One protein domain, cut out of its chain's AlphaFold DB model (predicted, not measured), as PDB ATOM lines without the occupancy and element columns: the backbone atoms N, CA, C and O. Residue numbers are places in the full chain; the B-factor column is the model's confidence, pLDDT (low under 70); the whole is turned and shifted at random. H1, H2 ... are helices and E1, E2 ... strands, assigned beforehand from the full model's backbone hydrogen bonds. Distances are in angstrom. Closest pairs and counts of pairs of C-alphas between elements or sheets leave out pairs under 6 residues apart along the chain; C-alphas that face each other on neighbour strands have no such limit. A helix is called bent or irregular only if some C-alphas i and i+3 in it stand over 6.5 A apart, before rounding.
ATOM      1  N   THR A 156     -78.240  -8.184   4.943       97.31
ATOM      2  CA  THR A 156     -78.681  -7.914   6.316       97.31
ATOM      3  C   THR A 156     -78.361  -6.469   6.694       97.31
ATOM      4  O   THR A 156     -77.390  -5.899   6.197       97.31
ATOM      5  N   LEU A 157     -79.114  -5.867   7.622       97.88
ATOM      6  CA  LEU A 157     -78.750  -4.541   8.142       97.88
ATOM      7  C   LEU A 157     -77.359  -4.557   8.805       97.88
ATOM      8  O   LEU A 157     -76.669  -3.542   8.811       97.88
ATOM      9  N   TRP A 158     -76.916  -5.719   9.302       97.06
ATOM     10  CA  TRP A 158     -75.537  -5.942   9.739       97.06
ATOM     11  C   TRP A 158     -74.519  -5.728   8.611       97.06
ATOM     12  O   TRP A 158     -73.555  -4.993   8.801       97.06
ATOM     13  N   ASP A 159     -74.742  -6.323   7.437       96.94
ATOM     14  CA  ASP A 159     -73.847  -6.183   6.274       96.94
ATOM     15  C   ASP A 159     -73.846  -4.753   5.709       96.94
ATOM     16  O   ASP A 159     -72.919  -4.336   5.012       96.94
ATOM     17  N   MET A 160     -74.885  -3.977   6.024       97.44
ATOM     18  CA  MET A 160     -75.011  -2.574   5.634       97.44
ATOM     19  C   MET A 160     -74.302  -1.606   6.593       97.44
ATOM     20  O   MET A 160     -74.144  -0.424   6.262       97.44
ATOM     21  N   PHE A 161     -73.874  -2.073   7.767       97.44
ATOM     22  CA  PHE A 161     -73.279  -1.241   8.808       97.44
ATOM     23  C   PHE A 161     -71.747  -1.266   8.756       97.44
ATOM     24  O   PHE A 161     -71.110  -2.317   8.759       97.44
ATOM     25  N   ASP A 162     -71.135  -0.084   8.751       96.50
ATOM     26  CA  ASP A 162     -69.693   0.087   8.895       96.50
ATOM     27  C   ASP A 162     -69.346   0.199  10.384       96.50
ATOM     28  O   ASP A 162     -69.474   1.261  10.998       96.50
ATOM     29  N   PHE A 163     -68.886  -0.914  10.960       94.69
ATOM     30  CA  PHE A 163     -68.486  -0.995  12.368       94.69
ATOM     31  C   PHE A 163     -67.222  -0.196  12.698       94.69
ATOM     32  O   PHE A 163     -67.004   0.121  13.863       94.69
ATOM     33  N   SER A 164     -66.390   0.139  11.708       95.62
ATOM     34  CA  SER A 164     -65.191   0.950  11.939       95.62
ATOM     35  C   SER A 164     -65.538   2.429  12.104       95.62
ATOM     36  O   SER A 164     -64.940   3.124  12.923       95.62
ATOM     37  N   ALA A 165     -66.544   2.896  11.362       95.06
ATOM     38  CA  ALA A 165     -66.998   4.282  11.372       95.06
ATOM     39  C   ALA A 165     -68.304   4.500  12.156       95.06
ATOM     40  O   ALA A 165     -68.810   5.624  12.157       95.06
ATOM     41  N   PHE A 166     -68.854   3.448  12.772       94.94
ATOM     42  CA  PHE A 166     -70.120   3.445  13.516       94.94
ATOM     43  C   PHE A 166     -71.264   4.143  12.770       94.94
ATOM     44  O   PHE A 166     -71.894   5.073  13.271       94.94
ATOM     45  N   ARG A 167     -71.509   3.728  11.524       95.69
ATOM     46  CA  ARG A 167     -72.556   4.313  10.674       95.69
ATOM     47  C   ARG A 167     -72.988   3.355   9.578       95.69
ATOM     48  O   ARG A 167     -72.236   2.468   9.190       95.69
ATOM     49  N   VAL A 168     -74.149   3.602   8.982       96.38
ATOM     50  CA  VAL A 168     -74.536   2.920   7.740       96.38
ATOM     51  C   VAL A 168     -73.554   3.276   6.621       96.38
ATOM     52  O   VAL A 168     -73.225   4.456   6.409       96.38
ATOM     53  N   ALA A 169     -73.055   2.248   5.927       97.19
ATOM     54  CA  ALA A 169     -72.003   2.415   4.937       97.19
ATOM     55  C   ALA A 169     -72.482   3.316   3.775       97.19
ATOM     56  O   ALA A 169     -73.664   3.282   3.413       97.19
ATOM     57  N   PRO A 170     -71.605   4.156   3.189       96.62
ATOM     58  CA  PRO A 170     -72.010   5.210   2.255       96.62
ATOM     59  C   PRO A 170     -72.882   4.745   1.082       96.62
ATOM     60  O   PRO A 170     -73.830   5.443   0.724       96.62
ATOM     61  N   GLN A 171     -72.612   3.561   0.529       96.50
ATOM     62  CA  GLN A 171     -73.358   2.979  -0.590       96.50
ATOM     63  C   GLN A 171     -74.832   2.682  -0.266       96.50
ATOM     64  O   GLN A 171     -75.666   2.652  -1.169       96.50
ATOM     65  N   TRP A 172     -75.169   2.518   1.016       96.81
ATOM     66  CA  TRP A 172     -76.516   2.186   1.484       96.81
ATOM     67  C   TRP A 172     -77.341   3.403   1.903       96.81
ATOM     68  O   TRP A 172     -78.554   3.298   2.063       96.81
ATOM     69  N   ARG A 173     -76.714   4.577   2.052       95.06
ATOM     70  CA  ARG A 173     -77.368   5.777   2.605       95.06
ATOM     71  C   ARG A 173     -78.612   6.212   1.844       95.06
ATOM     72  O   ARG A 173     -79.552   6.698   2.460       95.06
ATOM     73  N   ARG A 174     -78.638   6.012   0.524       96.56
ATOM     74  CA  ARG A 174     -79.801   6.336  -0.319       96.56
ATOM     75  C   ARG A 174     -81.074   5.580   0.085       96.56
ATOM     76  O   ARG A 174     -82.159   6.088  -0.151       96.56
ATOM     77  N   PHE A 175     -80.937   4.413   0.715       97.69
ATOM     78  CA  PHE A 175     -82.056   3.573   1.144       97.69
ATOM     79  C   PHE A 175     -82.484   3.825   2.595       97.69
ATOM     80  O   PHE A 175     -83.520   3.317   3.022       97.69
ATOM     81  N   LEU A 176     -81.717   4.614   3.358       96.88
ATOM     82  CA  LEU A 176     -82.033   4.904   4.758       96.88
ATOM     83  C   LEU A 176     -83.439   5.478   4.963       96.88
ATOM     84  O   LEU A 176     -84.081   5.035   5.906       96.88
ATOM     85  N   PRO A 177     -83.971   6.381   4.113       97.81
ATOM     86  CA  PRO A 177     -85.342   6.859   4.285       97.81
ATOM     87  C   PRO A 177     -86.386   5.731   4.219       97.81
ATOM     88  O   PRO A 177     -87.272   5.666   5.068       97.81
ATOM     89  N   ALA A 178     -86.254   4.809   3.259       97.94
ATOM     90  CA  ALA A 178     -87.169   3.677   3.102       97.94
ATOM     91  C   ALA A 178     -87.047   2.668   4.256       97.94
ATOM     92  O   ALA A 178     -88.055   2.137   4.730       97.94
ATOM     93  N   ILE A 179     -85.822   2.418   4.728       98.44
ATOM     94  CA  ILE A 179     -85.550   1.549   5.880       98.44
ATOM     95  C   ILE A 179     -86.095   2.181   7.168       98.44
ATOM     96  O   ILE A 179     -86.839   1.521   7.889       98.44
ATOM     97  N   SER A 180     -85.789   3.458   7.414       98.56
ATOM     98  CA  SER A 180     -86.262   4.244   8.561       98.56
ATOM     99  C   SER A 180     -87.784   4.197   8.658       98.56
ATOM    100  O   SER A 180     -88.321   3.798   9.688       98.56
ATOM    101  N   ALA A 181     -88.495   4.483   7.562       98.44
ATOM    102  CA  ALA A 181     -89.956   4.466   7.542       98.44
ATOM    103  C   ALA A 181     -90.544   3.098   7.945       98.44
ATOM    104  O   ALA A 181     -91.486   3.035   8.736       98.44
ATOM    105  N   GLN A 182     -89.977   1.999   7.439       98.56
ATOM    106  CA  GLN A 182     -90.438   0.639   7.747       98.56
ATOM    107  C   GLN A 182     -90.107   0.220   9.183       98.56
ATOM    108  O   GLN A 182     -90.946  -0.378   9.858       98.56
ATOM    109  N   LEU A 183     -88.905   0.541   9.672       98.50
ATOM    110  CA  LEU A 183     -88.494   0.215  11.037       98.50
ATOM    111  C   LEU A 183     -89.263   1.040  12.072       98.50
ATOM    112  O   LEU A 183     -89.729   0.468  13.054       98.50
ATOM    113  N   SER A 184     -89.474   2.336  11.836       98.19
ATOM    114  CA  SER A 184     -90.302   3.189  12.698       98.19
ATOM    115  C   SER A 184     -91.735   2.669  12.783       98.19
ATOM    116  O   SER A 184     -92.244   2.453  13.880       98.19
ATOM    117  N   ALA A 185     -92.350   2.330  11.643       97.94
ATOM    118  CA  ALA A 185     -93.686   1.736  11.629       97.94
ATOM    119  C   ALA A 185     -93.754   0.396  12.390       97.94
ATOM    120  O   ALA A 185     -94.770   0.087  13.014       97.94
ATOM    121  N   LEU A 186     -92.682  -0.408  12.364       97.56
ATOM    122  CA  LEU A 186     -92.613  -1.655  13.127       97.56
ATOM    123  C   LEU A 186     -92.464  -1.395  14.631       97.56
ATOM    124  O   LEU A 186     -93.103  -2.087  15.426       97.56
ATOM    125  N   ILE A 187     -91.657  -0.407  15.022       96.56
ATOM    126  CA  ILE A 187     -91.465   0.010  16.420       96.56
ATOM    127  C   ILE A 187     -92.775   0.514  17.025       96.56
ATOM    128  O   ILE A 187     -93.089   0.165  18.162       96.56
ATOM    129  N   ASP A 188     -93.551   1.275  16.256       95.94
ATOM    130  CA  ASP A 188     -94.844   1.818  16.683       95.94
ATOM    131  C   ASP A 188     -95.970   0.767  16.659       95.94
ATOM    132  O   ASP A 188     -97.090   1.011  17.116       95.94
ATOM    133  N   SER A 189     -95.691  -0.431  16.137       94.75
ATOM    134  CA  SER A 189     -96.655  -1.525  16.081       94.75
ATOM    135  C   SER A 189     -96.750  -2.293  17.404       94.75
ATOM    136  O   SER A 189     -95.872  -2.268  18.266       94.75
ATOM    137  N   ARG A 190     -97.794  -3.120  17.522       92.25
ATOM    138  CA  ARG A 190     -97.951  -4.060  18.648       92.25
ATOM    139  C   ARG A 190     -96.870  -5.150  18.691       92.25
ATOM    140  O   ARG A 190     -96.824  -5.908  19.656       92.25
ATOM    141  N   MET A 191     -96.019  -5.253  17.666       92.38
ATOM    142  CA  MET A 191     -94.973  -6.272  17.577       92.38
ATOM    143  C   MET A 191     -93.671  -5.883  18.284       92.38
ATOM    144  O   MET A 191     -92.784  -6.722  18.350       92.38
ATOM    145  N   LEU A 192     -93.539  -4.682  18.863       91.50
ATOM    146  CA  LEU A 192     -92.297  -4.213  19.504       91.50
ATOM    147  C   LEU A 192     -91.630  -5.253  20.431       91.50
ATOM    148  O   LEU A 192     -90.421  -5.468  20.354       91.50
ATOM    149  N   ASN A 193     -92.430  -5.933  21.261       90.06
ATOM    150  CA  ASN A 193     -91.972  -6.946  22.230       90.06
ATOM    151  C   ASN A 193     -91.964  -8.387  21.671       90.06
ATOM    152  O   ASN A 193     -91.680  -9.353  22.384       90.06
ATOM    153  N   HIS A 194     -92.284  -8.535  20.389       91.44
ATOM    154  CA  HIS A 194     -92.245  -9.776  19.616       91.44
ATOM    155  C   HIS A 194     -91.107  -9.779  18.586       91.44
ATOM    156  O   HIS A 194     -91.004 -10.727  17.817       91.44
ATOM    157  N   ILE A 195     -90.246  -8.759  18.580       93.19
ATOM    158  CA  ILE A 195     -89.126  -8.635  17.646       93.19
ATOM    159  C   ILE A 195     -87.795  -8.735  18.395       93.19
ATOM    160  O   ILE A 195     -87.533  -7.983  19.335       93.19
ATOM    161  N   ASP A 196     -86.938  -9.646  17.939       92.44
ATOM    162  CA  ASP A 196     -85.500  -9.598  18.217       92.44
ATOM    163  C   ASP A 196     -84.855  -8.536  17.320       92.44
ATOM    164  O   ASP A 196     -84.644  -8.758  16.123       92.44
ATOM    165  N   TRP A 197     -84.543  -7.387  17.910       94.31
ATOM    166  CA  TRP A 197     -84.014  -6.198  17.252       94.31
ATOM    167  C   TRP A 197     -82.553  -6.338  16.803       94.31
ATOM    168  O   TRP A 197     -81.956  -5.365  16.348       94.31
ATOM    169  N   ASN A 198     -81.946  -7.524  16.895       93.56
ATOM    170  CA  ASN A 198     -80.638  -7.765  16.294       93.56
ATOM    171  C   ASN A 198     -80.671  -7.479  14.782       93.56
ATOM    172  O   ASN A 198     -81.406  -8.115  14.029       93.56
ATOM    173  N   ILE A 199     -79.819  -6.562  14.318       95.56
ATOM    174  CA  ILE A 199     -79.749  -6.125  12.913       95.56
ATOM    175  C   ILE A 199     -79.422  -7.258  11.917       95.56
ATOM    176  O   ILE A 199     -79.672  -7.117  10.723       95.56
ATOM    177  N   LYS A 200     -78.931  -8.416  12.382       94.50
ATOM    178  CA  LYS A 200     -78.777  -9.633  11.558       94.50
ATOM    179  C   LYS A 200     -80.107 -10.297  11.184       94.50
ATOM    180  O   LYS A 200     -80.149 -11.069  10.231       94.50
ATOM    181  N   ASN A 201     -81.180 -10.016  11.921       95.06
ATOM    182  CA  ASN A 201     -82.510 -10.579  11.680       95.06
ATOM    183  C   ASN A 201     -83.325  -9.771  10.659       95.06
ATOM    184  O   ASN A 201     -84.448 -10.161  10.338       95.06
ATOM    185  N   PHE A 202     -82.778  -8.663  10.154       97.88
ATOM    186  CA  PHE A 202     -83.418  -7.803   9.168       97.88
ATOM    187  C   PHE A 202     -82.652  -7.866   7.855       97.88
ATOM    188  O   PHE A 202     -81.458  -7.575   7.829       97.88
ATOM    189  N   VAL A 203     -83.339  -8.231   6.778       98.25
ATOM    190  CA  VAL A 203     -82.792  -8.313   5.421       98.25
ATOM    191  C   VAL A 203     -83.438  -7.232   4.569       98.25
ATOM    192  O   VAL A 203     -84.660  -7.167   4.486       98.25
ATOM    193  N   PHE A 204     -82.634  -6.388   3.934       98.44
ATOM    194  CA  PHE A 204     -83.091  -5.391   2.979       98.44
ATOM    195  C   PHE A 204     -82.976  -5.931   1.551       98.44
ATOM    196  O   PHE A 204     -81.883  -6.273   1.089       98.44
ATOM    197  N   GLU A 205     -84.109  -6.009   0.859       98.12
ATOM    198  CA  GLU A 205     -84.197  -6.316  -0.567       98.12
ATOM    199  C   GLU A 205     -84.181  -5.009  -1.365       98.12
ATOM    200  O   GLU A 205     -85.143  -4.241  -1.346       98.12
ATOM    201  N   GLU A 206     -83.081  -4.759  -2.077       96.00
ATOM    202  CA  GLU A 206     -82.843  -3.491  -2.780       96.00
ATOM    203  C   GLU A 206     -83.871  -3.207  -3.875       96.00
ATOM    204  O   GLU A 206     -84.381  -2.095  -3.958       96.00
ATOM    205  N   THR A 207     -84.202  -4.204  -4.702       95.12
ATOM    206  CA  THR A 207     -85.103  -4.031  -5.854       95.12
ATOM    207  C   THR A 207     -86.515  -3.624  -5.432       95.12
ATOM    208  O   THR A 207     -87.170  -2.860  -6.136       95.12
ATOM    209  N   ALA A 208     -86.982  -4.139  -4.294       96.25
ATOM    210  CA  ALA A 208     -88.303  -3.844  -3.747       96.25
ATOM    211  C   ALA A 208     -88.282  -2.715  -2.701       96.25
ATOM    212  O   ALA A 208     -89.333  -2.370  -2.164       96.25
ATOM    213  N   GLU A 209     -87.094  -2.197  -2.365       97.50
ATOM    214  CA  GLU A 209     -86.838  -1.300  -1.232       97.50
ATOM    215  C   GLU A 209     -87.542  -1.749   0.061       97.50
ATOM    216  O   GLU A 209     -88.087  -0.955   0.837       97.50
ATOM    217  N   ARG A 210     -87.538  -3.062   0.306       98.12
ATOM    218  CA  ARG A 210     -88.327  -3.701   1.361       98.12
ATOM    219  C   ARG A 210     -87.427  -4.292   2.435       98.12
ATOM    220  O   ARG A 210     -86.496  -5.039   2.144       98.12
ATOM    221  N   VAL A 211     -87.743  -4.004   3.694       98.56
ATOM    222  CA  VAL A 211     -87.135  -4.681   4.846       98.56
ATOM    223  C   VAL A 211     -87.949  -5.927   5.169       98.56
ATOM    224  O   VAL A 211     -89.174  -5.864   5.264       98.56
ATOM    225  N   PHE A 212     -87.270  -7.050   5.382       98.56
ATOM    226  CA  PHE A 212     -87.841  -8.301   5.862       98.56
ATOM    227  C   PHE A 212     -87.297  -8.644   7.244       98.56
ATOM    228  O   PHE A 212     -86.087  -8.617   7.449       98.56
ATOM    229  N   TYR A 213     -88.172  -9.036   8.169       97.75
ATOM    230  CA  TYR A 213     -87.768  -9.662   9.428       97.75
ATOM    231  C   TYR A 213     -87.794 -11.185   9.263       97.75
ATOM    232  O   TYR A 213     -88.830 -11.764   8.929       97.75
ATOM    233  N   VAL A 214     -86.641 -11.836   9.440       94.94
ATOM    234  CA  VAL A 214     -86.448 -13.247   9.054       94.94
ATOM    235  C   VAL A 214     -86.306 -14.202  10.235       94.94
ATOM    236  O   VAL A 214     -86.286 -15.420  10.025       94.94
ATOM    237  N   ASP A 215     -86.210 -13.702  11.466       90.38
ATOM    238  CA  ASP A 215     -86.169 -14.561  12.647       90.38
ATOM    239  C   ASP A 215     -87.581 -14.933  13.113       90.38
ATOM    240  O   ASP A 215     -88.525 -14.158  13.006       90.38
ATOM    241  N   MET A 216     -87.744 -16.172  13.573       83.38
ATOM    242  CA  MET A 216     -89.045 -16.707  14.007       83.38
ATOM    243  C   MET A 216     -88.969 -17.293  15.414       83.38
ATOM    244  O   MET A 216     -89.862 -18.033  15.828       83.38
ATOM    245  N   LYS A 217     -87.888 -17.003  16.145       81.00
ATOM    246  CA  LYS A 217     -87.739 -17.462  17.518       81.00
ATOM    247  C   LYS A 217     -88.779 -16.780  18.406       81.00
ATOM    248  O   LYS A 217     -89.008 -15.575  18.268       81.00
ATOM    249  N   PRO A 218     -89.383 -17.512  19.348       75.69
ATOM    250  CA  PRO A 218     -90.161 -16.900  20.410       75.69
ATOM    251  C   PRO A 218     -89.298 -15.911  21.202       75.69
ATOM    252  O   PRO A 218     -88.220 -16.260  21.681       75.69
ATOM    253  N   THR A 219     -89.779 -14.677  21.371       66.44
ATOM    254  CA  THR A 219     -89.051 -13.627  22.109       66.44
ATOM    255  C   THR A 219     -88.994 -13.843  23.616       66.44
ATOM    256  O   THR A 219     -88.255 -13.147  24.304       66.44
ATOM    257  N   THR A 220     -89.719 -14.833  24.136       67.12
ATOM    258  CA  THR A 220     -89.579 -15.301  25.520       67.12
ATOM    259  C   THR A 220     -88.210 -15.930  25.793       67.12
ATOM    260  O   THR A 220     -87.875 -16.141  26.942       67.12
ATOM    261  N   LEU A 221     -87.409 -16.234  24.764       62.88
ATOM    262  CA  LEU A 221     -86.108 -16.903  24.901       62.88
ATOM    263  C   LEU A 221     -84.908 -15.936  24.855       62.88
ATOM    264  O   LEU A 221     -83.771 -16.380  24.704       62.88
ATOM    265  N   LEU A 222     -85.139 -14.620  24.899       66.88
ATOM    266  CA  LEU A 222     -84.100 -13.603  24.701       66.88
ATOM    267  C   LEU A 222     -83.960 -12.669  25.898       66.88
ATOM    268  O   LEU A 222     -84.949 -12.227  26.478       66.88
ATOM    269  N   ALA A 223     -82.713 -12.282  26.179       78.75
ATOM    270  CA  ALA A 223     -82.387 -11.310  27.212       78.75
ATOM    271  C   ALA A 223     -82.893  -9.905  26.837       78.75
ATOM    272  O   ALA A 223     -82.379  -9.264  25.909       78.75
ATOM    273  N   ARG A 224     -83.868  -9.400  27.599       86.69
ATOM    274  CA  ARG A 224     -84.488  -8.073  27.459       86.69
ATOM    275  C   ARG A 224     -83.448  -6.970  27.325       86.69
ATOM    276  O   ARG A 224     -83.547  -6.169  26.401       86.69
ATOM    277  N   GLN A 225     -82.433  -6.952  28.189       89.19
ATOM    278  CA  GLN A 225     -81.403  -5.911  28.172       89.19
ATOM    279  C   GLN A 225     -80.651  -5.851  26.833       89.19
ATOM    280  O   GLN A 225     -80.466  -4.772  26.270       89.19
ATOM    281  N   THR A 226     -80.244  -7.005  26.296       89.56
ATOM    282  CA  THR A 226     -79.572  -7.078  24.991       89.56
ATOM    283  C   THR A 226     -80.500  -6.605  23.879       89.56
ATOM    284  O   THR A 226     -80.079  -5.854  23.001       89.56
ATOM    285  N   ASN A 227     -81.776  -6.989  23.929       91.88
ATOM    286  CA  ASN A 227     -82.729  -6.583  22.906       91.88
ATOM    287  C   ASN A 227     -83.050  -5.078  22.947       91.88
ATOM    288  O   ASN A 227     -83.154  -4.437  21.905       91.88
ATOM    289  N   GLU A 228     -83.138  -4.485  24.139       93.69
ATOM    290  CA  GLU A 228     -83.275  -3.036  24.309       93.69
ATOM    291  C   GLU A 228     -82.061  -2.281  23.762       93.69
ATOM    292  O   GLU A 228     -82.219  -1.237  23.126       93.69
ATOM    293  N   GLN A 229     -80.848  -2.803  23.966       94.44
ATOM    294  CA  GLN A 229     -79.631  -2.225  23.398       94.44
ATOM    295  C   GLN A 229     -79.617  -2.313  21.864       94.44
ATOM    296  O   GLN A 229     -79.249  -1.344  21.194       94.44
ATOM    297  N   ASN A 230     -80.060  -3.440  21.303       94.94
ATOM    298  CA  ASN A 230     -80.208  -3.603  19.858       94.94
ATOM    299  C   ASN A 230     -81.229  -2.607  19.285       94.94
ATOM    300  O   ASN A 230     -80.946  -1.939  18.293       94.94
ATOM    301  N   LEU A 231     -82.376  -2.431  19.951       96.12
ATOM    302  CA  LEU A 231     -83.394  -1.452  19.563       96.12
ATOM    303  C   LEU A 231     -82.868  -0.011  19.616       96.12
ATOM    304  O   LEU A 231     -83.134   0.770  18.704       96.12
ATOM    305  N   ARG A 232     -82.108   0.353  20.659       96.62
ATOM    306  CA  ARG A 232     -81.444   1.669  20.730       96.62
ATOM    307  C   ARG A 232     -80.498   1.868  19.550       96.62
ATOM    308  O   ARG A 232     -80.599   2.876  18.870       96.62
ATOM    309  N   SER A 233     -79.683   0.864  19.235       94.88
ATOM    310  CA  SER A 233     -78.768   0.927  18.088       94.88
ATOM    311  C   SER A 233     -79.520   1.106  16.762       94.88
ATOM    312  O   SER A 233     -79.096   1.877  15.908       94.88
ATOM    313  N   ILE A 234     -80.667   0.444  16.583       96.88
ATOM    314  CA  ILE A 234     -81.519   0.671  15.406       96.88
ATOM    315  C   ILE A 234     -82.005   2.119  15.340       96.88
ATOM    316  O   ILE A 234     -81.918   2.730  14.277       96.88
ATOM    317  N   ARG A 235     -82.468   2.682  16.462       97.06
ATOM    318  CA  ARG A 235     -82.901   4.085  16.528       97.06
ATOM    319  C   ARG A 235     -81.770   5.055  16.203       97.06
ATOM    320  O   ARG A 235     -81.996   5.990  15.452       97.06
ATOM    321  N   ASP A 236     -80.572   4.802  16.714       96.12
ATOM    322  CA  ASP A 236     -79.436   5.713  16.559       96.12
ATOM    323  C   ASP A 236     -78.865   5.719  15.129       96.12
ATOM    324  O   ASP A 236     -78.336   6.735  14.680       96.12
ATOM    325  N   TYR A 237     -78.945   4.590  14.411       96.06
ATOM    326  CA  TYR A 237     -78.221   4.417  13.143       96.06
ATOM    327  C   TYR A 237     -79.091   4.206  11.905       96.06
ATOM    328  O   TYR A 237     -78.624   4.467  10.794       96.06
ATOM    329  N   PHE A 238     -80.318   3.712  12.063       96.25
ATOM    330  CA  PHE A 238     -81.203   3.375  10.944       96.25
ATOM    331  C   PHE A 238     -82.486   4.205  10.913       96.25
ATOM    332  O   PHE A 238     -83.211   4.130   9.921       96.25
ATOM    333  N   ILE A 239     -82.757   4.993  11.955       94.62
ATOM    334  CA  ILE A 239     -83.919   5.877  12.035       94.62
ATOM    335  C   ILE A 239     -83.430   7.323  12.013       94.62
ATOM    336  O   ILE A 239     -82.521   7.697  12.750       94.62
TER     337      ILE A 239
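Overview. This is residues 156 to 239 of the 240 residues of an uncharacterized protein of Candidatus Sulfopaludibacter sp. SbA4 (UniProt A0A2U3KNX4). A two-stranded antiparallel hairpin, E1 and E2, has kinked helix H1 packed on it, mainly at E2, and helix H2 reaches H1 with its last residue, Phe 238. The printed part has 84 residues, with two named helices and two named strands in the order H1, E1, E2, H2 along the chain; under half of the residues are in named elements, and of the 41 that are, helices hold 33 and strands 8, the class being mostly helix. The whole is compact, radius of gyration of the C-alphas 12.4 A, spans 36 by 28 by 19 A.

Along the chain. E1 is residues 202 to 205 and E2 210 to 213. H1, residues 170 to 187, 24.6 A, begins at C-alpha (-72.010, 5.210, 2.255); it is irregular, C-alphas 171 and 174 being 7.3 A apart, with a kink of 55 degrees near residue 177. H2, residues 224 to 238, 20.4 A, ends at C-alpha (-81.203, 3.375, 10.944).

Arrangement. In the hairpin, N 203 and O 212 are within hydrogen-bond range at 2.9 A. The closest C-alphas of H1 and E2, Ile 179 and Val 211, are 6.5 A apart. H1, with residues 176 to 183 alone, touches H2 at residue 238 alone, closest C-alphas Ser 180 and Phe 238, 5.7 A, at a steep tilt of 50 degrees, opposite ways. E1 and H2 are apart. Every O i to N i+4 pair is within range in H2, 9 of 14 in H1.

Size, cuts and confidence. The printed part has no cut. The link H1 to E1 is long, 14 residues. Residues 219 to 222 are under pLDDT 70.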